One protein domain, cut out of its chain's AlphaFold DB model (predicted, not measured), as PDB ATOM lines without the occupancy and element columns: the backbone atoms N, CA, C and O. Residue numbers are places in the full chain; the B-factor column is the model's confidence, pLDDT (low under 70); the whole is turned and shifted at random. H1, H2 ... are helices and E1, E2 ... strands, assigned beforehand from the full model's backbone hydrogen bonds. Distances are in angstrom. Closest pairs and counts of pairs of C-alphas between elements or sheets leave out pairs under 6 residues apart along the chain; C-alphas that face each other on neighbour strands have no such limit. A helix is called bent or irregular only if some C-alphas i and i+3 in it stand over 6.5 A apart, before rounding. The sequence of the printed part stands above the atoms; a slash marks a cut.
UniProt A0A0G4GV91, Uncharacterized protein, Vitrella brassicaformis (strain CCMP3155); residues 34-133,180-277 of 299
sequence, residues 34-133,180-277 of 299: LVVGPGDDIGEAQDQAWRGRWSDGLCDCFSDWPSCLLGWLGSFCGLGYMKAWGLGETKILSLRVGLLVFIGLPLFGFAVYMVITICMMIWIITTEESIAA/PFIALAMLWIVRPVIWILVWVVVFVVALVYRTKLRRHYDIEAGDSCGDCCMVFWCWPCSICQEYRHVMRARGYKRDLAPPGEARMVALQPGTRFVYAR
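What this domain is: This is residues 34 to 133 and 180 to 277 of the 299 residues of an uncharacterized protein of Vitrella brassicaformis (strain CCMP3155) (UniProt A0A0G4GV91). A long arm of two antiparallel helices, H4b and H5, extends from a head of shorter helices; they lie side by side but meet over only part of their length. H5 runs on into the head, where H3 and H4a fold back on each other as a hairpin and H7 packs on H3, while H1, E1 and a long unnamed stretch lie at the end away from the arm. The printed part has 198 residues with seven named helices, H1 to H7, followed by one named strand, E1; the class is mostly helix. The whole is loose, with a radius of gyration of the C-alphas of 23.3 A and spans of 92 by 32 by 28 A, the arm making much of the length.

Where its parts are: H1 is residues 42 to 49, beginning at C-alpha 42 (-25.104, 14.612, 46.493). H2, residues 62 to 73, is irregular: C-alphas 63 and 66 are 8.8 A apart. H3 is residues 77 to 89, 18.3 A long. H4, residues 95 to 133, was assigned as one helix by its hydrogen bonds but is bent, with C-alphas 102 and 105 6.5 A apart; its arms are H4a, residues 95 to 102, and H4b, residues 105 to 133, 42.3 A long and ending at C-alpha 133 (-70.127, 5.348, -15.768). H5, residues 180 to 216, is 54.0 A long. H6 is residues 224 to 233, H7 residues 235 to 249, 21.3 A long, and E1 residues 274 to 276, ending at C-alpha 276 (-28.377, 3.698, 57.428).

How they stand to each other: H7 is the hub, touching four helices. It touches H3 the same way at 33 degrees, a tilt only just shallow, with C-alphas Gly 86 and Tyr 243 closest at 5.3 A. With residues 248 to 249 alone it touches H1, closest at C-alphas Asp 47 and Ala 249, 4.6 A; with residues 236 to 237 alone it touches H2, closest at C-alphas Gly 71 and Pro 236, 6.0 A. H6 and H7 only just touch, only at the corner, with 3 pairs of C-alphas within 8 A, Val 231 and Ser 238 closest at 5.9 A. H3 and H4a form a helical hairpin, C-alphas Ala 84 and Gly 98 closest at 4.4 A. H4a and H4b stand at a steep tilt of 43 degrees. H4b touches H5 with residues 105 to 113 alone, opposite ways at a shallow 3 degrees, C-alphas Pro 106 and Val 198 closest at 6.8 A. H5 touches H6 at a steep 49 degrees, C-alphas Leu 207 and Val 231 closest at 7.0 A. Helix packing is only just mostly crossed, with 2 of 6 tilts shallow. E1 pairs with no named strand, but its residues 274 to 275 pair antiparallel with residues 34 to 35. Every O i to N i+4 pair is within hydrogen-bond range in H1, H3, H4a, H4b, H6 and H7, against 6 of 8 in H2 and 32 of 33 in H5.

The domain as a whole: The farthest C-alphas, Ala 133 and Gln 268, are 92.3 A apart. Residues 134 to 179 are not printed; C-alphas 133 and 180 are 18.0 A apart across the cut. The links H1 to H2 and H7 to E1 are long. Residues 128 to 133 of H4 and residues 266 to 271 stand free. Mean pLDDT of the printed part is 76.8, with residues 34 to 46, 58 to 77, 224 and 259 to 277 under 70.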
ATOM      1  N   LEU A  34     -23.178   5.153  55.703       48.38
ATOM      2  CA  LEU A  34     -22.716   5.895  54.535       48.38
ATOM      3  C   LEU A  34     -22.548   7.364  54.950       48.38
ATOM      4  O   LEU A  34     -23.515   8.123  55.022       48.38
ATOM      5  N   VAL A  35     -21.318   7.742  55.291       52.06
ATOM      6  CA  VAL A  35     -20.948   9.129  55.590       52.06
ATOM      7  C   VAL A  35     -20.608   9.812  54.273       52.06
ATOM      8  O   VAL A  35     -19.528   9.598  53.738       52.06
ATOM      9  N   VAL A  36     -21.520  10.643  53.771       51.12
ATOM     10  CA  VAL A  36     -21.265  11.493  52.599       51.12
ATOM     11  C   VAL A  36     -20.248  12.563  53.000       51.12
ATOM     12  O   VAL A  36     -20.513  13.413  53.858       51.12
ATOM     13  N   GLY A  37     -19.045  12.479  52.444       49.09
ATOM     14  CA  GLY A  37     -17.968  13.435  52.636       49.09
ATOM     15  C   GLY A  37     -18.276  14.795  51.998       49.09
ATOM     16  O   GLY A  37     -19.152  14.923  51.143       49.09
ATOM     17  N   PRO A  38     -17.571  15.863  52.407       40.81
ATOM     18  CA  PRO A  38     -17.687  17.162  51.768       40.81
ATOM     19  C   PRO A  38     -16.928  17.088  50.438       40.81
ATOM     20  O   PRO A  38     -15.700  17.130  50.426       40.81
ATOM     21  N   GLY A  39     -17.659  16.917  49.339       51.44
ATOM     22  CA  GLY A  39     -17.093  16.692  48.005       51.44
ATOM     23  C   GLY A  39     -17.682  15.486  47.279       51.44
ATOM     24  O   GLY A  39     -17.461  15.361  46.080       51.44
ATOM     25  N   ASP A  40     -18.456  14.648  47.973       55.59
ATOM     26  CA  ASP A  40     -19.200  13.566  47.334       55.59
ATOM     27  C   ASP A  40     -20.422  14.137  46.608       55.59
ATOM     28  O   ASP A  40     -21.144  14.997  47.133       55.59
ATOM     29  N   ASP A  41     -20.659  13.654  45.389       62.09
ATOM     30  CA  ASP A  41     -21.792  14.065  44.573       62.09
ATOM     31  C   ASP A  41     -23.100  13.711  45.297       62.09
ATOM     32  O   ASP A  41     -23.485  12.548  45.414       62.09
ATOM     33  N   ILE A  42     -23.823  14.734  45.766       64.62
ATOM     34  CA  ILE A  42     -25.104  14.612  46.493       64.62
ATOM     35  C   ILE A  42     -26.104  13.710  45.741       64.62
ATOM     36  O   ILE A  42     -26.920  13.030  46.365       64.62
ATOM     37  N   GLY A  43     -26.023  13.674  44.408       64.94
ATOM     38  CA  GLY A  43     -26.849  12.808  43.567       64.94
ATOM     39  C   GLY A  43     -26.563  11.313  43.739       64.94
ATOM     40  O   GLY A  43     -27.496  10.518  43.709       64.94
ATOM     41  N   GLU A  44     -25.312  10.912  43.973       68.06
ATOM     42  CA  GLU A  44     -24.956   9.499  44.140       68.06
ATOM     43  C   GLU A  44     -25.438   8.959  45.493       68.06
ATOM     44  O   GLU A  44     -25.968   7.850  45.575       68.06
ATOM     45  N   ALA A  45     -25.355   9.776  46.546       67.50
ATOM     46  CA  ALA A  45     -25.906   9.441  47.857       67.50
ATOM     47  C   ALA A  45     -27.438   9.279  47.826       67.50
ATOM     48  O   ALA A  45     -27.983   8.371  48.457       67.50
ATOM     49  N   GLN A  46     -28.140  10.120  47.058       69.69
ATOM     50  CA  GLN A  46     -29.589   9.997  46.872       69.69
ATOM     51  C   GLN A  46     -29.978   8.771  46.039       69.69
ATOM     52  O   GLN A  46     -30.906   8.059  46.424       69.69
ATOM     53  N   ASP A  47     -29.243   8.467  44.965       73.44
ATOM     54  CA  ASP A  47     -29.457   7.244  44.182       73.44
ATOM     55  C   ASP A  47     -29.278   5.990  45.060       73.44
ATOM     56  O   ASP A  47     -30.024   5.017  44.926       73.44
ATOM     57  N   GLN A  48     -28.319   6.011  45.992       76.81
ATOM     58  CA  GLN A  48     -28.091   4.920  46.940       76.81
ATOM     59  C   GLN A  48     -29.219   4.763  47.971       76.81
ATOM     60  O   GLN A  48     -29.528   3.634  48.352       76.81
ATOM     61  N   ALA A  49     -29.870   5.855  48.383       79.38
ATOM     62  CA  ALA A  49     -30.935   5.834  49.387       79.38
ATOM     63  C   ALA A  49     -32.204   5.084  48.935       79.38
ATOM     64  O   ALA A  49     -32.969   4.604  49.770       79.38
ATOM     65  N   TRP A  50     -32.427   4.961  47.623       83.38
ATOM     66  CA  TRP A  50     -33.580   4.261  47.044       83.38
ATOM     67  C   TRP A  50     -33.249   2.861  46.510       83.38
ATOM     68  O   TRP A  50     -34.092   2.240  45.862       83.38
ATOM     69  N   ARG A  51     -32.048   2.332  46.785       84.31
ATOM     70  CA  ARG A  51     -31.681   0.967  46.382       84.31
ATOM     71  C   ARG A  51     -32.477  -0.095  47.146       84.31
ATOM     72  O   ARG A  51     -32.892   0.119  48.283       84.31
ATOM     73  N   GLY A  52     -32.677  -1.258  46.531       84.56
ATOM     74  CA  GLY A  52     -33.274  -2.428  47.187       84.56
ATOM     75  C   GLY A  52     -34.795  -2.538  47.086       84.56
ATOM     76  O   GLY A  52     -35.328  -3.636  47.208       84.56
ATOM     77  N   ARG A  53     -35.530  -1.444  46.834       84.75
ATOM     78  CA  ARG A  53     -37.000  -1.493  46.730       84.75
ATOM     79  C   ARG A  53     -37.607  -0.365  45.908       84.75
ATOM     80  O   ARG A  53     -37.059   0.727  45.803       84.75
ATOM     81  N   TRP A  54     -38.813  -0.610  45.395       87.12
ATOM     82  CA  TRP A  54     -39.628   0.439  44.789       87.12
ATOM     83  C   TRP A  54     -40.000   1.519  45.811       87.12
ATOM     84  O   TRP A  54     -40.205   1.247  47.000       87.12
ATOM     85  N   SER A  55     -40.086   2.756  45.319       84.44
ATOM     86  CA  SER A  55     -40.438   3.916  46.136       84.44
ATOM     87  C   SER A  55     -41.925   3.944  46.491       84.44
ATOM     88  O   SER A  55     -42.263   4.336  47.600       84.44
ATOM     89  N   ASP A  56     -42.784   3.478  45.579       83.00
ATOM     90  CA  ASP A  56     -44.231   3.354  45.767       83.00
ATOM     91  C   ASP A  56     -44.695   1.912  45.544       83.00
ATOM     92  O   ASP A  56     -44.074   1.144  44.793       83.00
ATOM     93  N   GLY A  57     -45.842   1.580  46.137       79.75
ATOM     94  CA  GLY A  57     -46.572   0.363  45.839       79.75
ATOM     95  C   GLY A  57     -47.051   0.324  44.389       79.75
ATOM     96  O   GLY A  57     -47.229   1.339  43.715       79.75
ATOM     97  N   LEU A  58     -47.277  -0.891  43.901       67.50
ATOM     98  CA  LEU A  58     -47.626  -1.156  42.509       67.50
ATOM     99  C   LEU A  58     -49.000  -0.600  42.085       67.50
ATOM    100  O   LEU A  58     -49.250  -0.394  40.898       67.50
ATOM    101  N   CYS A  59     -49.872  -0.332  43.059       66.44
ATOM    102  CA  CYS A  59     -51.218   0.197  42.854       66.44
ATOM    103  C   CYS A  59     -51.481   1.508  43.613       66.44
ATOM    104  O   CYS A  59     -52.626   1.956  43.650       66.44
ATOM    105  N   ASP A  60     -50.440   2.202  44.098       62.41
ATOM    106  CA  ASP A  60     -50.538   3.580  44.633       62.41
ATOM    107  C   ASP A  60     -50.778   4.616  43.512       62.41
ATOM    108  O   ASP A  60     -50.313   5.757  43.538       62.41
ATOM    109  N   CYS A  61     -51.416   4.188  42.427       59.34
ATOM    110  CA  CYS A  61     -51.788   5.001  41.282       59.34
ATOM    111  C   CYS A  61     -53.272   5.384  41.358       59.34
ATOM    112  O   CYS A  61     -53.653   6.430  40.841       59.34
ATOM    113  N   PHE A  62     -54.102   4.593  42.053       55.47
ATOM    114  CA  PHE A  62     -55.513   4.925  42.286       55.47
ATOM    115  C   PHE A  62     -55.704   6.131  43.220       55.47
ATOM    116  O   PHE A  62     -56.766   6.746  43.198       55.47
ATOM    117  N   SER A  63     -54.679   6.515  43.986       59.78
ATOM    118  CA  SER A  63     -54.646   7.780  44.729       59.78
ATOM    119  C   SER A  63     -54.474   9.005  43.817       59.78
ATOM    120  O   SER A  63     -54.965  10.076  44.155       59.78
ATOM    121  N   ASP A  64     -53.861   8.831  42.639       63.38
ATOM    122  CA  ASP A  64     -53.684   9.847  41.591       63.38
ATOM    123  C   ASP A  64     -54.542   9.491  40.355       63.38
ATOM    124  O   ASP A  64     -54.055   9.421  39.219       63.38
ATOM    125  N   TRP A  65     -55.843   9.245  40.567       66.31
ATOM    126  CA  TRP A  65     -56.806   8.930  39.498       66.31
ATOM    127  C   TRP A  65     -56.700   9.854  38.269       66.31
ATOM    128  O   TRP A  65     -56.689   9.328  37.153       66.31
ATOM    129  N   PRO A  66     -56.543  11.191  38.404       69.38
ATOM    130  CA  PRO A  66     -56.396  12.070  37.249       69.38
ATOM    131  C   PRO A  66     -55.166  11.746  36.401       69.38
ATOM    132  O   PRO A  66     -55.243  11.847  35.187       69.38
ATOM    133  N   SER A  67     -54.048  11.318  36.992       65.50
ATOM    134  CA  SER A  67     -52.833  10.959  36.252       65.50
ATOM    135  C   SER A  67     -52.974   9.623  35.522       65.50
ATOM    136  O   SER A  67     -52.495   9.487  34.399       65.50
ATOM    137  N   CYS A  68     -53.680   8.654  36.114       66.06
ATOM    138  CA  CYS A  68     -54.018   7.396  35.441       66.06
ATOM    139  C   CYS A  68     -55.004   7.620  34.294       66.06
ATOM    140  O   CYS A  68     -54.811   7.101  33.196       66.06
ATOM    141  N   LEU A  69     -56.029   8.439  34.537       68.38
ATOM    142  CA  LEU A  69     -57.035   8.794  33.549       68.38
ATOM    143  C   LEU A  69     -56.435   9.653  32.430       68.38
ATOM    144  O   LEU A  69     -56.745   9.418  31.272       68.38
ATOM    145  N   LEU A  70     -55.527  10.584  32.736       63.88
ATOM    146  CA  LEU A  70     -54.757  11.333  31.738       63.88
ATOM    147  C   LEU A  70     -53.747  10.449  31.006       63.88
ATOM    148  O   LEU A  70     -53.437  10.748  29.867       63.88
ATOM    149  N   GLY A  71     -53.253   9.363  31.596       61.47
ATOM    150  CA  GLY A  71     -52.468   8.370  30.862       61.47
ATOM    151  C   GLY A  71     -53.321   7.529  29.904       61.47
ATOM    152  O   GLY A  71     -52.865   7.166  28.825       61.47
ATOM    153  N   TRP A  72     -54.564   7.232  30.291       62.59
ATOM    154  CA  TRP A  72     -55.498   6.438  29.489       62.59
ATOM    155  C   TRP A  72     -56.182   7.268  28.383       62.59
ATOM    156  O   TRP A  72     -56.294   6.809  27.250       62.59
ATOM    157  N   LEU A  73     -56.595   8.505  28.692       61.00
ATOM    158  CA  LEU A  73     -57.223   9.466  27.771       61.00
ATOM    159  C   LEU A  73     -56.195  10.301  27.006       61.00
ATOM    160  O   LEU A  73     -56.348  10.561  25.814       61.00
ATOM    161  N   GLY A  74     -55.133  10.732  27.685       54.78
ATOM    162  CA  GLY A  74     -53.991  11.400  27.081       54.78
ATOM    163  C   GLY A  74     -53.081  10.356  26.463       54.78
ATOM    164  O   GLY A  74     -52.031  10.046  27.007       54.78
ATOM    165  N   SER A  75     -53.546   9.832  25.327       58.78
ATOM    166  CA  SER A  75     -52.771   9.562  24.118       58.78
ATOM    167  C   SER A  75     -51.361   9.016  24.346       58.78
ATOM    168  O   SER A  75     -50.517   9.707  24.904       58.78
ATOM    169  N   PHE A  76     -51.085   7.817  23.822       62.66
ATOM    170  CA  PHE A  76     -49.786   7.121  23.738       62.66
ATOM    171  C   PHE A  76     -48.506   7.986  23.872       62.66
ATOM    172  O   PHE A  76     -47.548   7.575  24.525       62.66
ATOM    173  N   CYS A  77     -48.493   9.198  23.318       66.69
ATOM    174  CA  CYS A  77     -47.461  10.219  23.486       66.69
ATOM    175  C   CYS A  77     -47.125  10.622  24.941       66.69
ATOM    176  O   CYS A  77     -45.944  10.754  25.257       66.69
ATOM    177  N   GLY A  78     -48.106  10.843  25.825       71.56
ATOM    178  CA  GLY A  78     -47.870  11.390  27.172       71.56
ATOM    179  C   GLY A  78     -47.152  10.405  28.099       71.56
ATOM    180  O   GLY A  78     -46.114  10.716  28.687       71.56
ATOM    181  N   LEU A  79     -47.661   9.172  28.165       78.50
ATOM    182  CA  LEU A  79     -47.017   8.072  28.891       78.50
ATOM    183  C   LEU A  79     -45.679   7.677  28.254       78.50
ATOM    184  O   LEU A  79     -44.709   7.417  28.970       78.50
ATOM    185  N   GLY A  80     -45.601   7.691  26.919       81.88
ATOM    186  CA  GLY A  80     -44.357   7.436  26.198       81.88
ATOM    187  C   GLY A  80     -43.264   8.452  26.539       81.88
ATOM    188  O   GLY A  80     -42.113   8.066  26.743       81.88
ATOM    189  N   TYR A  81     -43.625   9.730  26.693       85.00
ATOM    190  CA  TYR A  81     -42.702  10.782  27.116       85.00
ATOM    191  C   TYR A  81     -42.200  10.573  28.543       85.00
ATOM    192  O   TYR A  81     -40.988  10.582  28.757       85.00
ATOM    193  N   MET A  82     -43.094  10.320  29.508       84.62
ATOM    194  CA  MET A  82     -42.686  10.070  30.898       84.62
ATOM    195  C   MET A  82     -41.732   8.876  31.009       84.62
ATOM    196  O   MET A  82     -40.727   8.946  31.719       84.62
ATOM    197  N   LYS A  83     -41.995   7.802  30.252       86.31
ATOM    198  CA  LYS A  83     -41.108   6.634  30.215       86.31
ATOM    199  C   LYS A  83     -39.759   6.960  29.567       86.31
ATOM    200  O   LYS A  83     -38.719   6.600  30.114       86.31
ATOM    201  N   ALA A  84     -39.755   7.661  28.433       88.62
ATOM    202  CA  ALA A  84     -38.524   8.066  27.755       88.62
ATOM    203  C   ALA A  84     -37.663   8.995  28.625       88.62
ATOM    204  O   ALA A  84     -36.446   8.821  28.679       88.62
ATOM    205  N   TRP A  85     -38.292   9.937  29.332       88.88
ATOM    206  CA  TRP A  85     -37.626  10.850  30.256       88.88
ATOM    207  C   TRP A  85     -36.963  10.105  31.414       88.88
ATOM    208  O   TRP A  85     -35.754  10.225  31.605       88.88
ATOM    209  N   GLY A  86     -37.720   9.275  32.146       85.00
ATOM    210  CA  GLY A  86     -37.176   8.512  33.277       85.00
ATOM    211  C   GLY A  86     -36.001   7.611  32.876       85.00
ATOM    212  O   GLY A  86     -35.007   7.499  33.594       85.00
ATOM    213  N   LEU A  87     -36.061   7.017  31.680       87.38
ATOM    214  CA  LEU A  87     -34.960   6.216  31.144       87.38
ATOM    215  C   LEU A  87     -33.749   7.058  30.710       87.38
ATOM    216  O   LEU A  87     -32.615   6.608  30.887       87.38
ATOM    217  N   GLY A  88     -33.976   8.267  30.195       87.00
ATOM    218  CA  GLY A  88     -32.922   9.231  29.872       87.00
ATOM    219  C   GLY A  88     -32.115   9.636  31.103       87.00
ATOM    220  O   GLY A  88     -30.885   9.601  31.075       87.00
ATOM    221  N   GLU A  89     -32.804   9.921  32.208       87.88
ATOM    222  CA  GLU A  89     -32.173  10.316  33.471       87.88
ATOM    223  C   GLU A  89     -31.329   9.201  34.089       87.88
ATOM    224  O   GLU A  89     -30.272   9.449  34.661       87.88
ATOM    225  N   THR A  90     -31.738   7.941  33.947       85.06
ATOM    226  CA  THR A  90     -30.962   6.790  34.452       85.06
ATOM    227  C   THR A  90     -29.755   6.443  33.572       85.06
ATOM    228  O   THR A  90     -28.973   5.566  33.929       85.06
ATOM    229  N   LYS A  91     -29.580   7.110  32.417       87.69
ATOM    230  CA  LYS A  91     -28.575   6.797  31.377       87.69
ATOM    231  C   LYS A  91     -28.660   5.358  30.831       87.69
ATOM    232  O   LYS A  91     -27.789   4.942  30.072       87.69
ATOM    233  N   ILE A  92     -29.709   4.600  31.173       87.62
ATOM    234  CA  ILE A  92     -29.938   3.222  30.704       87.62
ATOM    235  C   ILE A  92     -30.314   3.216  29.219       87.62
ATOM    236  O   ILE A  92     -29.962   2.293  28.480       87.62
ATOM    237  N   LEU A  93     -31.038   4.248  28.789       89.56
ATOM    238  CA  LEU A  93     -31.394   4.483  27.401       89.56
ATOM    239  C   LEU A  93     -31.209   5.959  27.083       89.56
ATOM    240  O   LEU A  93     -31.586   6.819  27.873       89.56
ATOM    241  N   SER A  94     -30.681   6.273  25.903       91.88
ATOM    242  CA  SER A  94     -30.652   7.664  25.467       91.88
ATOM    243  C   SER A  94     -32.080   8.184  25.277       91.88
ATOM    244  O   SER A  94     -32.924   7.512  24.680       91.88
ATOM    245  N   LEU A  95     -32.347   9.408  25.742       90.75
ATOM    246  CA  LEU A  95     -33.666  10.038  25.626       90.75
ATOM    247  C   LEU A  95     -34.191   9.999  24.183       90.75
ATOM    248  O   LEU A  95     -35.361   9.721  23.955       90.75
ATOM    249  N   ARG A  96     -33.308  10.197  23.195       93.06
ATOM    250  CA  ARG A  96     -33.652  10.130  21.766       93.06
ATOM    251  C   ARG A  96     -34.180   8.756  21.358       93.06
ATOM    252  O   ARG A  96     -35.207   8.683  20.696       93.06
ATOM    253  N   VAL A  97     -33.510   7.675  21.766       93.06
ATOM    254  CA  VAL A  97     -33.968   6.310  21.461       93.06
ATOM    255  C   VAL A  97     -35.257   6.002  22.219       93.06
ATOM    256  O   VAL A  97     -36.168   5.419  21.643       93.06
ATOM    257  N   GLY A  98     -35.383   6.454  23.471       89.88
ATOM    258  CA  GLY A  98     -36.626   6.341  24.235       89.88
ATOM    259  C   GLY A  98     -37.807   7.019  23.539       89.88
ATOM    260  O   GLY A  98     -38.843   6.390  23.346       89.88
ATOM    261  N   LEU A  99     -37.638   8.266  23.092       91.94
ATOM    262  CA  LEU A  99     -38.664   9.005  22.353       91.94
ATOM    263  C   LEU A  99     -39.000   8.324  21.023       91.94
ATOM    264  O   LEU A  99     -40.173   8.203  20.684       91.94
ATOM    265  N   LEU A 100     -38.001   7.828  20.286       92.75
ATOM    266  CA  LEU A 100     -38.235   7.092  19.042       92.75
ATOM    267  C   LEU A 100     -39.043   5.811  19.272       92.75
ATOM    268  O   LEU A 100     -39.956   5.537  18.505       92.75
ATOM    269  N   VAL A 101     -38.750   5.043  20.322       90.38
ATOM    270  CA  VAL A 101     -39.432   3.764  20.571       90.38
ATOM    271  C   VAL A 101     -40.818   3.956  21.190       90.38
ATOM    272  O   VAL A 101     -41.772   3.330  20.741       90.38
ATOM    273  N   PHE A 102     -40.952   4.808  22.208       89.19
ATOM    274  CA  PHE A 102     -42.202   4.938  22.966       89.19
ATOM    275  C   PHE A 102     -43.181   5.966  22.390       89.19
ATOM    276  O   PHE A 102     -44.352   5.939  22.754       89.19
ATOM    277  N   ILE A 103     -42.728   6.858  21.503       89.94
ATOM    278  CA  ILE A 103     -43.578   7.867  20.855       89.94
ATOM    279  C   ILE A 103     -43.484   7.752  19.334       89.94
ATOM    280  O   ILE A 103     -44.501   7.616  18.662       89.94
ATOM    281  N   GLY A 104     -42.267   7.770  18.786       90.50
ATOM    282  CA  GLY A 104     -42.032   7.779  17.343       90.50
ATOM    283  C   GLY A 104     -42.615   6.561  16.629       90.50
ATOM    284  O   GLY A 104     -43.327   6.722  15.646       90.50
ATOM    285  N   LEU A 105     -42.368   5.352  17.138       90.38
ATOM    286  CA  LEU A 105     -42.844   4.106  16.541       90.38
ATOM    287  C   LEU A 105     -44.385   3.992  16.576       90.38
ATOM    288  O   LEU A 105     -44.960   3.732  15.517       90.38
ATOM    289  N   PRO A 106     -45.085   4.252  17.704       88.12
ATOM    290  CA  PRO A 106     -46.547   4.343  17.715       88.12
ATOM    291  C   PRO A 106     -47.115   5.418  16.779       88.12
ATOM    292  O   PRO A 106     -48.078   5.147  16.065       88.12
ATOM    293  N   LEU A 107     -46.522   6.619  16.743       89.12
ATOM    294  CA  LEU A 107     -46.974   7.701  15.861       89.12
ATOM    295  C   LEU A 107     -46.764   7.369  14.384       89.12
ATOM    296  O   LEU A 107     -47.640   7.633  13.565       89.12
ATOM    297  N   PHE A 108     -45.625   6.773  14.039       90.06
ATOM    298  CA  PHE A 108     -45.347   6.305  12.687       90.06
ATOM    299  C   PHE A 108     -46.339   5.211  12.280       90.06
ATOM    300  O   PHE A 108     -46.930   5.298  11.207       90.06
ATOM    301  N   GLY A 109     -46.596   4.241  13.163       85.75
ATOM    302  CA  GLY A 109     -47.627   3.223  12.960       85.75
ATOM    303  C   GLY A 109     -49.013   3.833  12.728       85.75
ATOM    304  O   GLY A 109     -49.697   3.451  11.780       85.75
ATOM    305  N   PHE A 110     -49.395   4.841  13.523       86.75
ATOM    306  CA  PHE A 110     -50.645   5.586  13.353       86.75
ATOM    307  C   PHE A 110     -50.712   6.338  12.019       86.75
ATOM    308  O   PHE A 110     -51.725   6.275  11.326       86.75
ATOM    309  N   ALA A 111     -49.638   7.025  11.634       88.81
ATOM    310  CA  ALA A 111     -49.572   7.772  10.383       88.81
ATOM    311  C   ALA A 111     -49.685   6.845   9.165       88.81
ATOM    312  O   ALA A 111     -50.506   7.091   8.285       88.81
ATOM    313  N   VAL A 112     -48.924   5.743   9.145       86.31
ATOM    314  CA  VAL A 112     -49.005   4.714   8.094       86.31
ATOM    315  C   VAL A 112     -50.421   4.146   8.011       86.31
ATOM    316  O   VAL A 112     -50.987   4.046   6.926       86.31
ATOM    317  N   TYR A 113     -51.030   3.845   9.156       85.19
ATOM    318  CA  TYR A 113     -52.413   3.388   9.239       85.19
ATOM    319  C   TYR A 113     -53.414   4.401   8.655       85.19
ATOM    320  O   TYR A 113     -54.320   4.005   7.915       85.19
ATOM    321  N   MET A 114     -53.258   5.694   8.955       88.25
ATOM    322  CA  MET A 114     -54.136   6.747   8.438       88.25
ATOM    323  C   MET A 114     -53.987   6.880   6.924       88.25
ATOM    324  O   MET A 114     -54.995   6.925   6.225       88.25
ATOM    325  N   VAL A 115     -52.753   6.862   6.408       90.12
ATOM    326  CA  VAL A 115     -52.477   6.911   4.964       90.12
ATOM    327  C   VAL A 115     -53.105   5.719   4.248       90.12
ATOM    328  O   VAL A 115     -53.847   5.922   3.295       90.12
ATOM    329  N   ILE A 116     -52.888   4.492   4.735       85.62
ATOM    330  CA  ILE A 116     -53.482   3.283   4.139       85.62
ATOM    331  C   ILE A 116     -55.012   3.380   4.129       85.62
ATOM    332  O   ILE A 116     -55.640   3.085   3.115       85.62
ATOM    333  N   THR A 117     -55.611   3.827   5.236       84.62
ATOM    334  CA  THR A 117     -57.070   3.973   5.345       84.62
ATOM    335  C   THR A 117     -57.597   5.020   4.361       84.62
ATOM    336  O   THR A 117     -58.580   4.760   3.678       84.62
ATOM    337  N   ILE A 118     -56.935   6.174   4.237       90.38
ATOM    338  CA  ILE A 118     -57.321   7.232   3.294       90.38
ATOM    339  C   ILE A 118     -57.171   6.755   1.845       90.38
ATOM    340  O   ILE A 118     -58.104   6.914   1.064       90.38
ATOM    341  N   CYS A 119     -56.042   6.138   1.483       90.06
ATOM    342  CA  CYS A 119     -55.818   5.604   0.137       90.06
ATOM    343  C   CYS A 119     -56.876   4.563  -0.246       90.06
ATOM    344  O   CYS A 119     -57.384   4.597  -1.363       90.06
ATOM    345  N   MET A 120     -57.239   3.675   0.681       85.44
ATOM    346  CA  MET A 120     -58.297   2.689   0.460       85.44
ATOM    347  C   MET A 120     -59.676   3.334   0.325       85.44
ATOM    348  O   MET A 120     -60.435   2.945  -0.553       85.44
ATOM    349  N   MET A 121     -59.997   4.343   1.140       87.31
ATOM    350  CA  MET A 121     -61.261   5.079   1.013       87.31
ATOM    351  C   MET A 121     -61.369   5.791  -0.338       87.31
ATOM    352  O   MET A 121     -62.408   5.706  -0.984       87.31
ATOM    353  N   ILE A 122     -60.291   6.435  -0.798       91.94
ATOM    354  CA  ILE A 122     -60.238   7.051  -2.132       91.94
ATOM    355  C   ILE A 122     -60.451   5.987  -3.210       91.94
ATOM    356  O   ILE A 122     -61.267   6.192  -4.100       91.94
ATOM    357  N   TRP A 123     -59.762   4.846  -3.111       88.56
ATOM    358  CA  TRP A 123     -59.912   3.752  -4.069       88.56
ATOM    359  C   TRP A 123     -61.367   3.273  -4.166       88.56
ATOM    360  O   TRP A 123     -61.904   3.232  -5.268       88.56
ATOM    361  N   ILE A 124     -62.033   3.031  -3.029       86.00
ATOM    362  CA  ILE A 124     -63.446   2.614  -2.978       86.00
ATOM    363  C   ILE A 124     -64.355   3.637  -3.680       86.00
ATOM    364  O   ILE A 124     -65.149   3.262  -4.541       86.00
ATOM    365  N   ILE A 125     -64.196   4.929  -3.372       88.62
ATOM    366  CA  ILE A 125     -64.999   5.997  -3.989       88.62
ATOM    367  C   ILE A 125     -64.777   6.030  -5.508       88.62
ATOM    368  O   ILE A 125     -65.734   6.065  -6.277       88.62
ATOM    369  N   THR A 126     -63.521   5.946  -5.958       88.25
ATOM    370  CA  THR A 126     -63.201   5.966  -7.397       88.25
ATOM    371  C   THR A 126     -63.711   4.729  -8.141       88.25
ATOM    372  O   THR A 126     -64.033   4.815  -9.325       88.25
ATOM    373  N   THR A 127     -63.810   3.576  -7.469       84.94
ATOM    374  CA  THR A 127     -64.357   2.362  -8.087       84.94
ATOM    375  C   THR A 127     -65.865   2.449  -8.301       84.94
ATOM    376  O   THR A 127     -66.332   2.020  -9.355       84.94
ATOM    377  N   GLU A 128     -66.626   3.056  -7.384       83.00
ATOM    378  CA  GLU A 128     -68.077   3.226  -7.567       83.00
ATOM    379  C   GLU A 128     -68.401   4.117  -8.773       83.00
ATOM    380  O   GLU A 128     -69.252   3.762  -9.588       83.00
ATOM    381  N   GLU A 129     -67.668   5.221  -8.948       83.62
ATOM    382  CA  GLU A 129     -67.847   6.110 -10.104       83.62
ATOM    383  C   GLU A 129     -67.562   5.393 -11.432       83.62
ATOM    384  O   GLU A 129     -68.276   5.593 -12.416       83.62
ATOM    385  N   SER A 130     -66.553   4.514 -11.462       78.62
ATOM    386  CA  SER A 130     -66.219   3.743 -12.666       78.62
ATOM    387  C   SER A 130     -67.293   2.719 -13.048       78.62
ATOM    388  O   SER A 130     -67.514   2.487 -14.237       78.62
ATOM    389  N   ILE A 131     -67.987   2.143 -12.060       77.25
ATOM    390  CA  ILE A 131     -69.088   1.198 -12.286       77.25
ATOM    391  C   ILE A 131     -70.323   1.952 -12.790       77.25
ATOM    392  O   ILE A 131     -70.919   1.539 -13.782       77.25
ATOM    393  N   ALA A 132     -70.660   3.091 -12.174       75.94
ATOM    394  CA  ALA A 132     -71.789   3.920 -12.599       75.94
ATOM    395  C   ALA A 132     -71.622   4.440 -14.040       75.94
ATOM    396  O   ALA A 132     -72.554   4.375 -14.838       75.94
ATOM    397  N   ALA A 133     -70.413   4.872 -14.415       76.56
ATOM    398  CA  ALA A 133     -70.127   5.348 -15.768       76.56
ATOM    399  C   ALA A 133     -70.211   4.249 -16.846       76.56
ATOM    400  O   ALA A 133     -70.393   4.561 -18.025       76.56
ATOM    401  N   PRO A 180     -64.102  -6.686  -3.892       74.44
ATOM    402  CA  PRO A 180     -64.167  -5.647  -2.861       74.44
ATOM    403  C   PRO A 180     -64.367  -6.225  -1.452       74.44
ATOM    404  O   PRO A 180     -63.821  -5.693  -0.484       74.44
ATOM    405  N   PHE A 181     -65.074  -7.352  -1.315       79.31
ATOM    406  CA  PHE A 181     -65.289  -8.001  -0.020       79.31
ATOM    407  C   PHE A 181     -64.002  -8.609   0.543       79.31
ATOM    408  O   PHE A 181     -63.730  -8.470   1.737       79.31
ATOM    409  N   ILE A 182     -63.173  -9.222  -0.307       80.38
ATOM    410  CA  ILE A 182     -61.875  -9.780   0.096       80.38
ATOM    411  C   ILE A 182     -60.913  -8.661   0.510       80.38
ATOM    412  O   ILE A 182     -60.263  -8.768   1.550       80.38
ATOM    413  N   ALA A 183     -60.851  -7.563  -0.253       77.75
ATOM    414  CA  ALA A 183     -60.004  -6.416   0.072       77.75
ATOM    415  C   ALA A 183     -60.401  -5.769   1.411       77.75
ATOM    416  O   ALA A 183     -59.545  -5.505   2.260       77.75
ATOM    417  N   LEU A 184     -61.705  -5.589   1.649       80.25
ATOM    418  CA  LEU A 184     -62.221  -5.112   2.931       80.25
ATOM    419  C   LEU A 184     -61.886  -6.096   4.060       80.25
ATOM    420  O   LEU A 184     -61.342  -5.680   5.081       80.25
ATOM    421  N   ALA A 185     -62.120  -7.397   3.883       81.38
ATOM    422  CA  ALA A 185     -61.797  -8.410   4.891       81.38
ATOM    423  C   ALA A 185     -60.296  -8.438   5.243       81.38
ATOM    424  O   ALA A 185     -59.936  -8.496   6.421       81.38
ATOM    425  N   MET A 186     -59.410  -8.316   4.248       79.12
ATOM    426  CA  MET A 186     -57.967  -8.202   4.475       79.12
ATOM    427  C   MET A 186     -57.616  -6.946   5.280       79.12
ATOM    428  O   MET A 186     -56.782  -7.023   6.181       79.12
ATOM    429  N   LEU A 187     -58.280  -5.810   5.044       79.88
ATOM    430  CA  LEU A 187     -58.087  -4.594   5.844       79.88
ATOM    431  C   LEU A 187     -58.535  -4.770   7.299       79.88
ATOM    432  O   LEU A 187     -57.867  -4.270   8.203       79.88
ATOM    433  N   TRP A 188     -59.612  -5.511   7.554       80.19
ATOM    434  CA  TRP A 188     -60.066  -5.802   8.916       80.19
ATOM    435  C   TRP A 188     -59.108  -6.720   9.688       80.19
ATOM    436  O   TRP A 188     -59.053  -6.622  10.910       80.19
ATOM    437  N   ILE A 189     -58.321  -7.559   9.003       83.88
ATOM    438  CA  ILE A 189     -57.395  -8.518   9.634       83.88
ATOM    439  C   ILE A 189     -55.960  -7.981   9.705       83.88
ATOM    440  O   ILE A 189     -55.331  -8.019  10.760       83.88
ATOM    441  N   VAL A 190     -55.419  -7.444   8.611       82.81
ATOM    442  CA  VAL A 190     -54.022  -6.974   8.548       82.81
ATOM    443  C   VAL A 190     -53.809  -5.771   9.468       82.81
ATOM    444  O   VAL A 190     -52.767  -5.626  10.107       82.81
ATOM    445  N   ARG A 191     -54.823  -4.916   9.591       80.44
ATOM    446  CA  ARG A 191     -54.757  -3.680  10.369       80.44
ATOM    447  C   ARG A 191     -54.592  -3.897  11.879       80.44
ATOM    448  O   ARG A 191     -53.680  -3.288  12.441       80.44
ATOM    449  N   PRO A 192     -55.393  -4.739  12.564       85.25
ATOM    450  CA  PRO A 192     -55.131  -5.065  13.962       85.25
ATOM    451  C   PRO A 192     -53.810  -5.814  14.130       85.25
ATOM    452  O   PRO A 192     -53.124  -5.567  15.114       85.25
ATOM    453  N   VAL A 193     -53.393  -6.651  13.171       87.81
ATOM    454  CA  VAL A 193     -52.100  -7.353  13.243       87.81
ATOM    455  C   VAL A 193     -50.930  -6.368  13.299       87.81
ATOM    456  O   VAL A 193     -50.078  -6.507  14.171       87.81
ATOM    457  N   ILE A 194     -50.902  -5.336  12.449       84.00
ATOM    458  CA  ILE A 194     -49.847  -4.304  12.487       84.00
ATOM    459  C   ILE A 194     -49.809  -3.607  13.854       84.00
ATOM    460  O   ILE A 194     -48.739  -3.447  14.441       84.00
ATOM    461  N   TRP A 195     -50.972  -3.232  14.391       85.31
ATOM    462  CA  TRP A 195     -51.061  -2.602  15.709       85.31
ATOM    463  C   TRP A 195     -50.612  -3.524  16.837       85.31
ATOM    464  O   TRP A 195     -49.880  -3.078  17.718       85.31
ATOM    465  N   ILE A 196     -50.990  -4.803  16.787       87.88
ATOM    466  CA  ILE A 196     -50.547  -5.827  17.736       87.88
ATOM    467  C   ILE A 196     -49.027  -5.971  17.675       87.88
ATOM    468  O   ILE A 196     -48.386  -5.974  18.720       87.88
ATOM    469  N   LEU A 197     -48.425  -6.023  16.483       88.94
ATOM    470  CA  LEU A 197     -46.972  -6.127  16.327       88.94
ATOM    471  C   LEU A 197     -46.244  -4.918  16.929       88.94
ATOM    472  O   LEU A 197     -45.290  -5.098  17.687       88.94
ATOM    473  N   VAL A 198     -46.712  -3.693  16.657       87.44
ATOM    474  CA  VAL A 198     -46.154  -2.474  17.272       87.44
ATOM    475  C   VAL A 198     -46.286  -2.529  18.796       87.44
ATOM    476  O   VAL A 198     -45.317  -2.254  19.506       87.44
ATOM    477  N   TRP A 199     -47.449  -2.940  19.310       87.69
ATOM    478  CA  TRP A 199     -47.687  -3.069  20.748       87.69
ATOM    479  C   TRP A 199     -46.785  -4.112  21.405       87.69
ATOM    480  O   TRP A 199     -46.220  -3.847  22.461       87.69
ATOM    481  N   VAL A 200     -46.603  -5.273  20.773       89.56
ATOM    482  CA  VAL A 200     -45.716  -6.340  21.256       89.56
ATOM    483  C   VAL A 200     -44.277  -5.838  21.343       89.56
ATOM    484  O   VAL A 200     -43.620  -6.060  22.358       89.56
ATOM    485  N   VAL A 201     -43.791  -5.107  20.335       90.50
ATOM    486  CA  VAL A 201     -42.443  -4.515  20.367       90.50
ATOM    487  C   VAL A 201     -42.310  -3.526  21.527       90.50
ATOM    488  O   VAL A 201     -41.376  -3.638  22.322       90.50
ATOM    489  N   VAL A 202     -43.255  -2.593  21.674       89.12
ATOM    490  CA  VAL A 202     -43.250  -1.610  22.773       89.12
ATOM    491  C   VAL A 202     -43.311  -2.301  24.138       89.12
ATOM    492  O   VAL A 202     -42.579  -1.918  25.052       89.12
ATOM    493  N   PHE A 203     -44.131  -3.342  24.270       89.50
ATOM    494  CA  PHE A 203     -44.285  -4.142  25.482       89.50
ATOM    495  C   PHE A 203     -42.989  -4.862  25.871       89.50
ATOM    496  O   PHE A 203     -42.515  -4.711  26.997       89.50
ATOM    497  N   VAL A 204     -42.371  -5.594  24.938       91.06
ATOM    498  CA  VAL A 204     -41.107  -6.308  25.180       91.06
ATOM    499  C   VAL A 204     -40.012  -5.326  25.582       91.06
ATOM    500  O   VAL A 204     -39.291  -5.554  26.554       91.06
ATOM    501  N   VAL A 205     -39.915  -4.197  24.881       90.25
ATOM    502  CA  VAL A 205     -38.938  -3.162  25.209       90.25
ATOM    503  C   VAL A 205     -39.207  -2.572  26.601       90.25
ATOM    504  O   VAL A 205     -38.271  -2.401  27.386       90.25
ATOM    505  N   ALA A 206     -40.469  -2.313  26.952       89.69
ATOM    506  CA  ALA A 206     -40.850  -1.835  28.278       89.69
ATOM    507  C   ALA A 206     -40.462  -2.820  29.393       89.69
ATOM    508  O   ALA A 206     -39.941  -2.374  30.417       89.69
ATOM    509  N   LEU A 207     -40.652  -4.128  29.185       90.50
ATOM    510  CA  LEU A 207     -40.232  -5.169  30.127       90.50
ATOM    511  C   LEU A 207     -38.716  -5.204  30.304       90.50
ATOM    512  O   LEU A 207     -38.229  -5.146  31.431       90.50
ATOM    513  N   VAL A 208     -37.963  -5.231  29.199       91.19
ATOM    514  CA  VAL A 208     -36.492  -5.239  29.242       91.19
ATOM    515  C   VAL A 208     -35.974  -4.032  30.022       91.19
ATOM    516  O   VAL A 208     -35.066  -4.171  30.845       91.19
ATOM    517  N   TYR A 209     -36.555  -2.850  29.809       88.56
ATOM    518  CA  TYR A 209     -36.155  -1.658  30.551       88.56
ATOM    519  C   TYR A 209     -36.547  -1.700  32.018       88.56
ATOM    520  O   TYR A 209     -35.730  -1.312  32.848       88.56
ATOM    521  N   ARG A 210     -37.727  -2.220  32.359       90.69
ATOM    522  CA  ARG A 210     -38.113  -2.433  33.755       90.69
ATOM    523  C   ARG A 210     -37.123  -3.355  34.466       90.69
ATOM    524  O   ARG A 210     -36.660  -3.031  35.558       90.69
ATOM    525  N   THR A 211     -36.708  -4.448  33.823       90.00
ATOM    526  CA  THR A 211     -35.673  -5.348  34.353       90.00
ATOM    527  C   THR A 211     -34.324  -4.642  34.506       90.00
ATOM    528  O   THR A 211     -33.657  -4.808  35.527       90.00
ATOM    529  N   LYS A 212     -33.908  -3.830  33.525       91.12
ATOM    530  CA  LYS A 212     -32.667  -3.043  33.624       91.12
ATOM    531  C   LYS A 212     -32.721  -2.018  34.754       91.12
ATOM    532  O   LYS A 212     -31.736  -1.876  35.469       91.12
ATOM    533  N   LEU A 213     -33.857  -1.345  34.936       90.56
ATOM    534  CA  LEU A 213     -34.057  -0.367  36.002       90.56
ATOM    535  C   LEU A 213     -33.941  -1.028  37.380       90.56
ATOM    536  O   LEU A 213     -33.242  -0.513  38.245       90.56
ATOM    537  N   ARG A 214     -34.537  -2.214  37.560       89.81
ATOM    538  CA  ARG A 214     -34.390  -2.980  38.806       89.81
ATOM    539  C   ARG A 214     -32.953  -3.352  39.105       89.81
ATOM    540  O   ARG A 214     -32.501  -3.132  40.216       89.81
ATOM    541  N   ARG A 215     -32.223  -3.847  38.103       90.19
ATOM    542  CA  ARG A 215     -30.791  -4.149  38.250       90.19
ATOM    543  C   ARG A 215     -29.981  -2.900  38.597       90.19
ATOM    544  O   ARG A 215     -29.054  -2.985  39.388       90.19
ATOM    545  N   HIS A 216     -30.333  -1.746  38.029       89.81
ATOM    546  CA  HIS A 216     -29.641  -0.488  38.308       89.81
ATOM    547  C   HIS A 216     -29.794  -0.048  39.770       89.81
ATOM    548  O   HIS A 216     -28.809   0.359  40.389       89.81
ATOM    549  N   TYR A 217     -30.998  -0.186  40.330       88.25
ATOM    550  CA  TYR A 217     -31.315   0.165  41.719       88.25
ATOM    551  C   TYR A 217     -31.238  -1.020  42.696       88.25
ATOM    552  O   TYR A 217     -31.647  -0.882  43.843       88.25
ATOM    553  N   ASP A 218     -30.700  -2.171  42.283       88.69
ATOM    554  CA  ASP A 218     -30.619  -3.391  43.105       88.69
ATOM    555  C   ASP A 218     -31.973  -3.804  43.726       88.69
ATOM    556  O   ASP A 218     -32.044  -4.289  44.847       88.69
ATOM    557  N   ILE A 219     -33.077  -3.539  43.021       88.25
ATOM    558  CA  ILE A 219     -34.429  -3.890  43.468       88.25
ATOM    559  C   ILE A 219     -34.622  -5.387  43.253       88.25
ATOM    560  O   ILE A 219     -34.421  -5.873  42.134       88.25
ATOM    561  N   GLU A 220     -35.062  -6.089  44.300       83.88
ATOM    562  CA  GLU A 220     -35.330  -7.525  44.245       83.88
ATOM    563  C   GLU A 220     -36.198  -7.882  43.032       83.88
ATOM    564  O   GLU A 220     -37.190  -7.216  42.696       83.88
ATOM    565  N   ALA A 221     -35.782  -8.933  42.327       75.31
ATOM    566  CA  ALA A 221     -36.538  -9.447  41.205       75.31
ATOM    567  C   ALA A 221     -37.837 -10.055  41.743       75.31
ATOM    568  O   ALA A 221     -37.832 -11.148  42.296       75.31
ATOM    569  N   GLY A 222     -38.947  -9.334  41.581       71.50
ATOM    570  CA  GLY A 222     -40.270  -9.920  41.761       71.50
ATOM    571  C   GLY A 222     -40.529 -11.026  40.737       71.50
ATOM    572  O   GLY A 222     -39.816 -11.146  39.733       71.50
ATOM    573  N   ASP A 223     -41.585 -11.805  40.964       72.38
ATOM    574  CA  ASP A 223     -41.995 -12.865  40.047       72.38
ATOM    575  C   ASP A 223     -42.146 -12.325  38.620       72.38
ATOM    576  O   ASP A 223     -42.854 -11.345  38.370       72.38
ATOM    577  N   SER A 224     -41.498 -12.982  37.652       67.75
ATOM    578  CA  SER A 224     -41.508 -12.544  36.247       67.75
ATOM    579  C   SER A 224     -42.927 -12.476  35.668       67.75
ATOM    580  O   SER A 224     -43.218 -11.621  34.834       67.75
ATOM    581  N   CYS A 225     -43.830 -13.335  36.152       70.38
ATOM    582  CA  CYS A 225     -45.251 -13.303  35.806       70.38
ATOM    583  C   CYS A 225     -45.924 -12.012  36.298       70.38
ATOM    584  O   CYS A 225     -46.652 -11.368  35.541       70.38
ATOM    585  N   GLY A 226     -45.610 -11.583  37.525       76.19
ATOM    586  CA  GLY A 226     -46.115 -10.339  38.096       76.19
ATOM    587  C   GLY A 226     -45.761  -9.141  37.222       76.19
ATOM    588  O   GLY A 226     -46.633  -8.343  36.896       76.19
ATOM    589  N   ASP A 227     -44.517  -9.046  36.759       78.19
ATOM    590  CA  ASP A 227     -44.076  -7.945  35.896       78.19
ATOM    591  C   ASP A 227     -44.738  -7.923  34.529       78.19
ATOM    592  O   ASP A 227     -45.151  -6.859  34.062       78.19
ATOM    593  N   CYS A 228     -44.849  -9.087  33.892       81.00
ATOM    594  CA  CYS A 228     -45.544  -9.218  32.620       81.00
ATOM    595  C   CYS A 228     -46.999  -8.766  32.758       81.00
ATOM    596  O   CYS A 228     -47.465  -7.942  31.969       81.00
ATOM    597  N   CYS A 229     -47.694  -9.235  33.796       80.38
ATOM    598  CA  CYS A 229     -49.073  -8.853  34.066       80.38
ATOM    599  C   CYS A 229     -49.204  -7.357  34.381       80.38
ATOM    600  O   CYS A 229     -50.109  -6.701  33.873       80.38
ATOM    601  N   MET A 230     -48.286  -6.780  35.155       75.75
ATOM    602  CA  MET A 230     -48.289  -5.347  35.448       75.75
ATOM    603  C   MET A 230     -48.134  -4.491  34.198       75.75
ATOM    604  O   MET A 230     -48.896  -3.552  33.999       75.75
ATOM    605  N   VAL A 231     -47.128  -4.784  33.372       81.69
ATOM    606  CA  VAL A 231     -46.816  -3.966  32.194       81.69
ATOM    607  C   VAL A 231     -47.893  -4.131  31.127       81.69
ATOM    608  O   VAL A 231     -48.183  -3.172  30.421       81.69
ATOM    609  N   PHE A 232     -48.508  -5.312  31.029       78.50
ATOM    610  CA  PHE A 232     -49.558  -5.583  30.050       78.50
ATOM    611  C   PHE A 232     -50.915  -5.007  30.479       78.50
ATOM    612  O   PHE A 232     -51.546  -4.285  29.713       78.50
ATOM    613  N   TRP A 233     -51.355  -5.282  31.712       76.62
ATOM    614  CA  TRP A 233     -52.697  -4.923  32.190       76.62
ATOM    615  C   TRP A 233     -52.761  -3.552  32.882       76.62
ATOM    616  O   TRP A 233     -53.808  -2.913  32.873       76.62
ATOM    617  N   CYS A 234     -51.655  -3.071  33.460       81.06
ATOM    618  CA  CYS A 234     -51.557  -1.792  34.186       81.06
ATOM    619  C   CYS A 234     -50.354  -0.978  33.680       81.06
ATOM    620  O   CYS A 234     -49.581  -0.414  34.461       81.06
ATOM    621  N   TRP A 235     -50.174  -0.916  32.354       81.69
ATOM    622  CA  TRP A 235     -49.097  -0.162  31.703       81.69
ATOM    623  C   TRP A 235     -48.879   1.257  32.275       81.69
ATOM    624  O   TRP A 235     -47.747   1.547  32.676       81.69
ATOM    625  N   PRO A 236     -49.908   2.124  32.417       80.38
ATOM    626  CA  PRO A 236     -49.730   3.455  33.008       80.38
ATOM    627  C   PRO A 236     -49.190   3.405  34.441       80.38
ATOM    628  O   PRO A 236     -48.298   4.173  34.790       80.38
ATOM    629  N   CYS A 237     -49.675   2.469  35.255       82.56
ATOM    630  CA  CYS A 237     -49.261   2.282  36.646       82.56
ATOM    631  C   CYS A 237     -47.770   1.941  36.722       82.56
ATOM    632  O   CYS A 237     -47.017   2.540  37.490       82.56
ATOM    633  N   SER A 238     -47.331   1.023  35.854       86.06
ATOM    634  CA  SER A 238     -45.928   0.616  35.762       86.06
ATOM    635  C   SER A 238     -45.011   1.790  35.387       86.06
ATOM    636  O   SER A 238     -43.963   1.962  36.008       86.06
ATOM    637  N   ILE A 239     -45.433   2.645  34.445       86.75
ATOM    638  CA  ILE A 239     -44.685   3.839  34.021       86.75
ATOM    639  C   ILE A 239     -44.635   4.876  35.135       86.75
ATOM    640  O   ILE A 239     -43.567   5.412  35.414       86.75
ATOM    641  N   CYS A 240     -45.764   5.151  35.787       85.44
ATOM    642  CA  CYS A 240     -45.821   6.106  36.887       85.44
ATOM    643  C   CYS A 240     -44.934   5.667  38.057       85.44
ATOM    644  O   CYS A 240     -44.194   6.488  38.593       85.44
ATOM    645  N   GLN A 241     -44.956   4.383  38.423       88.12
ATOM    646  CA  GLN A 241     -44.081   3.838  39.461       88.12
ATOM    647  C   GLN A 241     -42.597   4.015  39.096       88.12
ATOM    648  O   GLN A 241     -41.821   4.509  39.912       88.12
ATOM    649  N   GLU A 242     -42.208   3.660  37.866       90.00
ATOM    650  CA  GLU A 242     -40.836   3.832  37.366       90.00
ATOM    651  C   GLU A 242     -40.414   5.307  37.378       90.00
ATOM    652  O   GLU A 242     -39.354   5.652  37.897       90.00
ATOM    653  N   TYR A 243     -41.272   6.190  36.867       88.06
ATOM    654  CA  TYR A 243     -41.028   7.627  36.798       88.06
ATOM    655  C   TYR A 243     -40.891   8.256  38.191       88.06
ATOM    656  O   TYR A 243     -39.929   8.982  38.446       88.06
ATOM    657  N   ARG A 244     -41.802   7.946  39.126       87.25
ATOM    658  CA  ARG A 244     -41.738   8.442  40.512       87.25
ATOM    659  C   ARG A 244     -40.500   7.928  41.237       87.25
ATOM    660  O   ARG A 244     -39.864   8.701  41.948       87.25
ATOM    661  N   HIS A 245     -40.122   6.667  41.034       89.19
ATOM    662  CA  HIS A 245     -38.891   6.121  41.600       89.19
ATOM    663  C   HIS A 245     -37.654   6.879  41.112       89.19
ATOM    664  O   HIS A 245     -36.887   7.369  41.937       89.19
ATOM    665  N   VAL A 246     -37.512   7.077  39.798       90.25
ATOM    666  CA  VAL A 246     -36.375   7.820  39.231       90.25
ATOM    667  C   VAL A 246     -36.352   9.272  39.714       90.25
ATOM    668  O   VAL A 246     -35.296   9.767  40.097       90.25
ATOM    669  N   MET A 247     -37.500   9.957  39.762       86.44
ATOM    670  CA  MET A 247     -37.562  11.337  40.260       86.44
ATOM    671  C   MET A 247     -37.112  11.471  41.718       86.44
ATOM    672  O   MET A 247     -36.481  12.470  42.064       86.44
ATOM    673  N   ARG A 248     -37.445  10.498  42.575       87.06
ATOM    674  CA  ARG A 248     -37.027  10.507  43.983       87.06
ATOM    675  C   ARG A 248     -35.562  10.120  44.147       87.06
ATOM    676  O   ARG A 248     -34.863  10.777  44.910       87.06
ATOM    677  N   ALA A 249     -35.092   9.129  43.389       86.19
ATOM    678  CA  ALA A 249     -33.686   8.729  43.368       86.19
ATOM    679  C   ALA A 249     -32.767   9.881  42.934       86.19
ATOM    680  O   ALA A 249     -31.773  10.164  43.589       86.19
ATOM    681  N   ARG A 250     -33.178  10.637  41.908       84.31
ATOM    682  CA  ARG A 250     -32.465  11.828  41.423       84.31
ATOM    683  C   ARG A 250     -32.660  13.085  42.280       84.31
ATOM    684  O   ARG A 250     -32.073  14.120  41.978       84.31
ATOM    685  N   GLY A 251     -33.526  13.041  43.291       81.69
ATOM    686  CA  GLY A 251     -33.804  14.183  44.165       81.69
ATOM    687  C   GLY A 251     -34.664  15.296  43.564       81.69
ATOM    688  O   GLY A 251     -34.821  16.335  44.213       81.69
ATOM    689  N   TYR A 252     -35.245  15.092  42.374       82.50
ATOM    690  CA  TYR A 252     -36.193  16.022  41.745       82.50
ATOM    691  C   TYR A 252     -37.531  16.084  42.488       82.50
ATOM    692  O   TYR A 252     -38.209  17.109  42.454       82.50
ATOM    693  N   LYS A 253     -37.908  15.001  43.182       80.88
ATOM    694  CA  LYS A 253     -39.120  14.924  44.007       80.88
ATOM    695  C   LYS A 253     -38.761  14.497  45.431       80.88
ATOM    696  O   LYS A 253     -38.117  13.472  45.620       80.88
ATOM    697  N   ARG A 254     -39.177  15.287  46.427       80.38
ATOM    698  CA  ARG A 254     -38.912  15.067  47.866       80.38
ATOM    699  C   ARG A 254     -40.213  14.986  48.667       80.38
ATOM    700  O   ARG A 254     -40.379  15.652  49.680       80.38
ATOM    701  N   ASP A 255     -41.167  14.233  48.139       80.75
ATOM    702  CA  ASP A 255     -42.481  13.991  48.742       80.75
ATOM    703  C   ASP A 255     -42.472  12.834  49.748       80.75
ATOM    704  O   ASP A 255     -43.341  12.770  50.611       80.75
ATOM    705  N   LEU A 256     -41.502  11.922  49.636       80.19
ATOM    706  CA  LEU A 256     -41.386  10.739  50.478       80.19
ATOM    707  C   LEU A 256     -39.945  10.556  50.964       80.19
ATOM    708  O   LEU A 256     -39.000  10.701  50.187       80.19
ATOM    709  N   ALA A 257     -39.810  10.206  52.239       74.88
ATOM    710  CA  ALA A 257     -38.561   9.809  52.875       74.88
ATOM    711  C   ALA A 257     -38.072   8.449  52.332       74.88
ATOM    712  O   ALA A 257     -38.886   7.519  52.244       74.88
ATOM    713  N   PRO A 258     -36.786   8.276  51.969       72.88
ATOM    714  CA  PRO A 258     -36.255   6.984  51.558       72.88
ATOM    715  C   PRO A 258     -36.446   5.870  52.605       72.88
ATOM    716  O   PRO A 258     -36.511   6.109  53.815       72.88
ATOM    717  N   PRO A 259     -36.506   4.607  52.159       64.69
ATOM    718  CA  PRO A 259     -36.576   3.448  53.038       64.69
ATOM    719  C   PRO A 259     -35.411   3.402  54.034       64.69
ATOM    720  O   PRO A 259     -34.271   3.179  53.647       64.69
ATOM    721  N   GLY A 260     -35.692   3.583  55.324       57.03
ATOM    722  CA  GLY A 260     -34.661   3.611  56.375       57.03
ATOM    723  C   GLY A 260     -34.443   4.986  57.014       57.03
ATOM    724  O   GLY A 260     -33.832   5.064  58.077       57.03
ATOM    725  N   GLU A 261     -35.040   6.052  56.470       48.47
ATOM    726  CA  GLU A 261     -35.071   7.382  57.108       48.47
ATOM    727  C   GLU A 261     -35.943   7.452  58.372       48.47
ATOM    728  O   GLU A 261     -35.868   8.429  59.116       48.47
ATOM    729  N   ALA A 262     -36.706   6.401  58.704       41.69
ATOM    730  CA  ALA A 262     -37.416   6.311  59.987       41.69
ATOM    731  C   ALA A 262     -36.470   6.371  61.210       41.69
ATOM    732  O   ALA A 262     -36.927   6.452  62.348       41.69
ATOM    733  N   ARG A 263     -35.149   6.362  60.985       40.94
ATOM    734  CA  ARG A 263     -34.122   6.595  61.999       40.94
ATOM    735  C   ARG A 263     -33.227   7.794  61.665       40.94
ATOM    736  O   ARG A 263     -32.025   7.744  61.904       40.94
ATOM    737  N   MET A 264     -33.782   8.886  61.137       39.72
ATOM    738  CA  MET A 264     -33.092  10.177  61.198       39.72
ATOM    739  C   MET A 264     -33.001  10.617  62.662       39.72
ATOM    740  O   MET A 264     -33.924  11.203  63.223       39.72
ATOM    741  N   VAL A 265     -31.874  10.305  63.305       40.38
ATOM    742  CA  VAL A 265     -31.457  11.005  64.519       40.38
ATOM    743  C   VAL A 265     -31.296  12.466  64.117       40.38
ATOM    744  O   VAL A 265     -30.467  12.778  63.265       40.38
ATOM    745  N   ALA A 266     -32.119  13.344  64.690       36.34
ATOM    746  CA  ALA A 266     -31.998  14.784  64.528       36.34
ATOM    747  C   ALA A 266     -30.610  15.220  65.016       36.34
ATOM    748  O   ALA A 266     -30.387  15.415  66.211       36.34
ATOM    749  N   LEU A 267     -29.656  15.320  64.096       44.06
ATOM    750  CA  LEU A 267     -28.368  15.934  64.358       44.06
ATOM    751  C   LEU A 267     -28.440  17.409  63.971       44.06
ATOM    752  O   LEU A 267     -29.103  17.805  63.017       44.06
ATOM    753  N   GLN A 268     -27.798  18.194  64.826       35.91
ATOM    754  CA  GLN A 268     -27.857  19.643  64.978       35.91
ATOM    755  C   GLN A 268     -27.704  20.448  63.671       35.91
ATOM    756  O   GLN A 268     -27.188  19.930  62.672       35.91
ATOM    757  N   PRO A 269     -28.096  21.744  63.679       33.75
ATOM    758  CA  PRO A 269     -27.974  22.610  62.513       33.75
ATOM    759  C   PRO A 269     -26.497  22.705  62.109       33.75
ATOM    760  O   PRO A 269     -25.681  23.224  62.866       33.75
ATOM    761  N   GLY A 270     -26.157  22.175  60.931       43.31
ATOM    762  CA  GLY A 270     -24.791  22.186  60.392       43.31
ATOM    763  C   GLY A 270     -24.143  20.817  60.156       43.31
ATOM    764  O   GLY A 270     -23.001  20.783  59.704       43.31
ATOM    765  N   THR A 271     -24.833  19.694  60.405       42.75
ATOM    766  CA  THR A 271     -24.262  18.344  60.204       42.75
ATOM    767  C   THR A 271     -24.913  17.519  59.090       42.75
ATOM    768  O   THR A 271     -26.105  17.623  58.819       42.75
ATOM    769  N   ARG A 272     -24.055  16.705  58.456       41.47
ATOM    770  CA  ARG A 272     -24.263  15.789  57.321       41.47
ATOM    771  C   ARG A 272     -25.470  14.860  57.472       41.47
ATOM    772  O   ARG A 272     -25.726  14.341  58.554       41.47
ATOM    773  N   PHE A 273     -26.112  14.567  56.340       44.34
ATOM    774  CA  PHE A 273     -27.068  13.467  56.215       44.34
ATOM    775  C   PHE A 273     -26.348  12.123  56.363       44.34
ATOM    776  O   PHE A 273     -25.256  11.926  55.829       44.34
ATOM    777  N   VAL A 274     -26.964  11.216  57.114       40.59
ATOM    778  CA  VAL A 274     -26.436   9.894  57.442       40.59
ATOM    779  C   VAL A 274     -27.449   8.863  56.966       40.59
ATOM    780  O   VAL A 274     -28.560   8.805  57.490       40.59
ATOM    781  N   TYR A 275     -27.071   8.050  55.980       46.69
ATOM    782  CA  TYR A 275     -27.912   6.959  55.494       46.69
ATOM    783  C   TYR A 275     -27.531   5.663  56.209       46.69
ATOM    784  O   TYR A 275     -26.366   5.255  56.215       46.69
ATOM    785  N   ALA A 276     -28.521   5.013  56.819       37.56
ATOM    786  CA  ALA A 276     -28.377   3.698  57.428       37.56
ATOM    787  C   ALA A 276     -28.971   2.640  56.483       37.56
ATOM    788  O   ALA A 276     -30.160   2.675  56.178       37.56
ATOM    789  N   ARG A 277     -28.145   1.699  56.012       40.09
ATOM    790  CA  ARG A 277     -28.568   0.593  55.136       40.09
ATOM    791  C   ARG A 277     -29.341  -0.473  55.936       40.09
ATOM    792  O   ARG A 277     -28.764  -1.012  56.878       40.09
TER     793      ARG A 277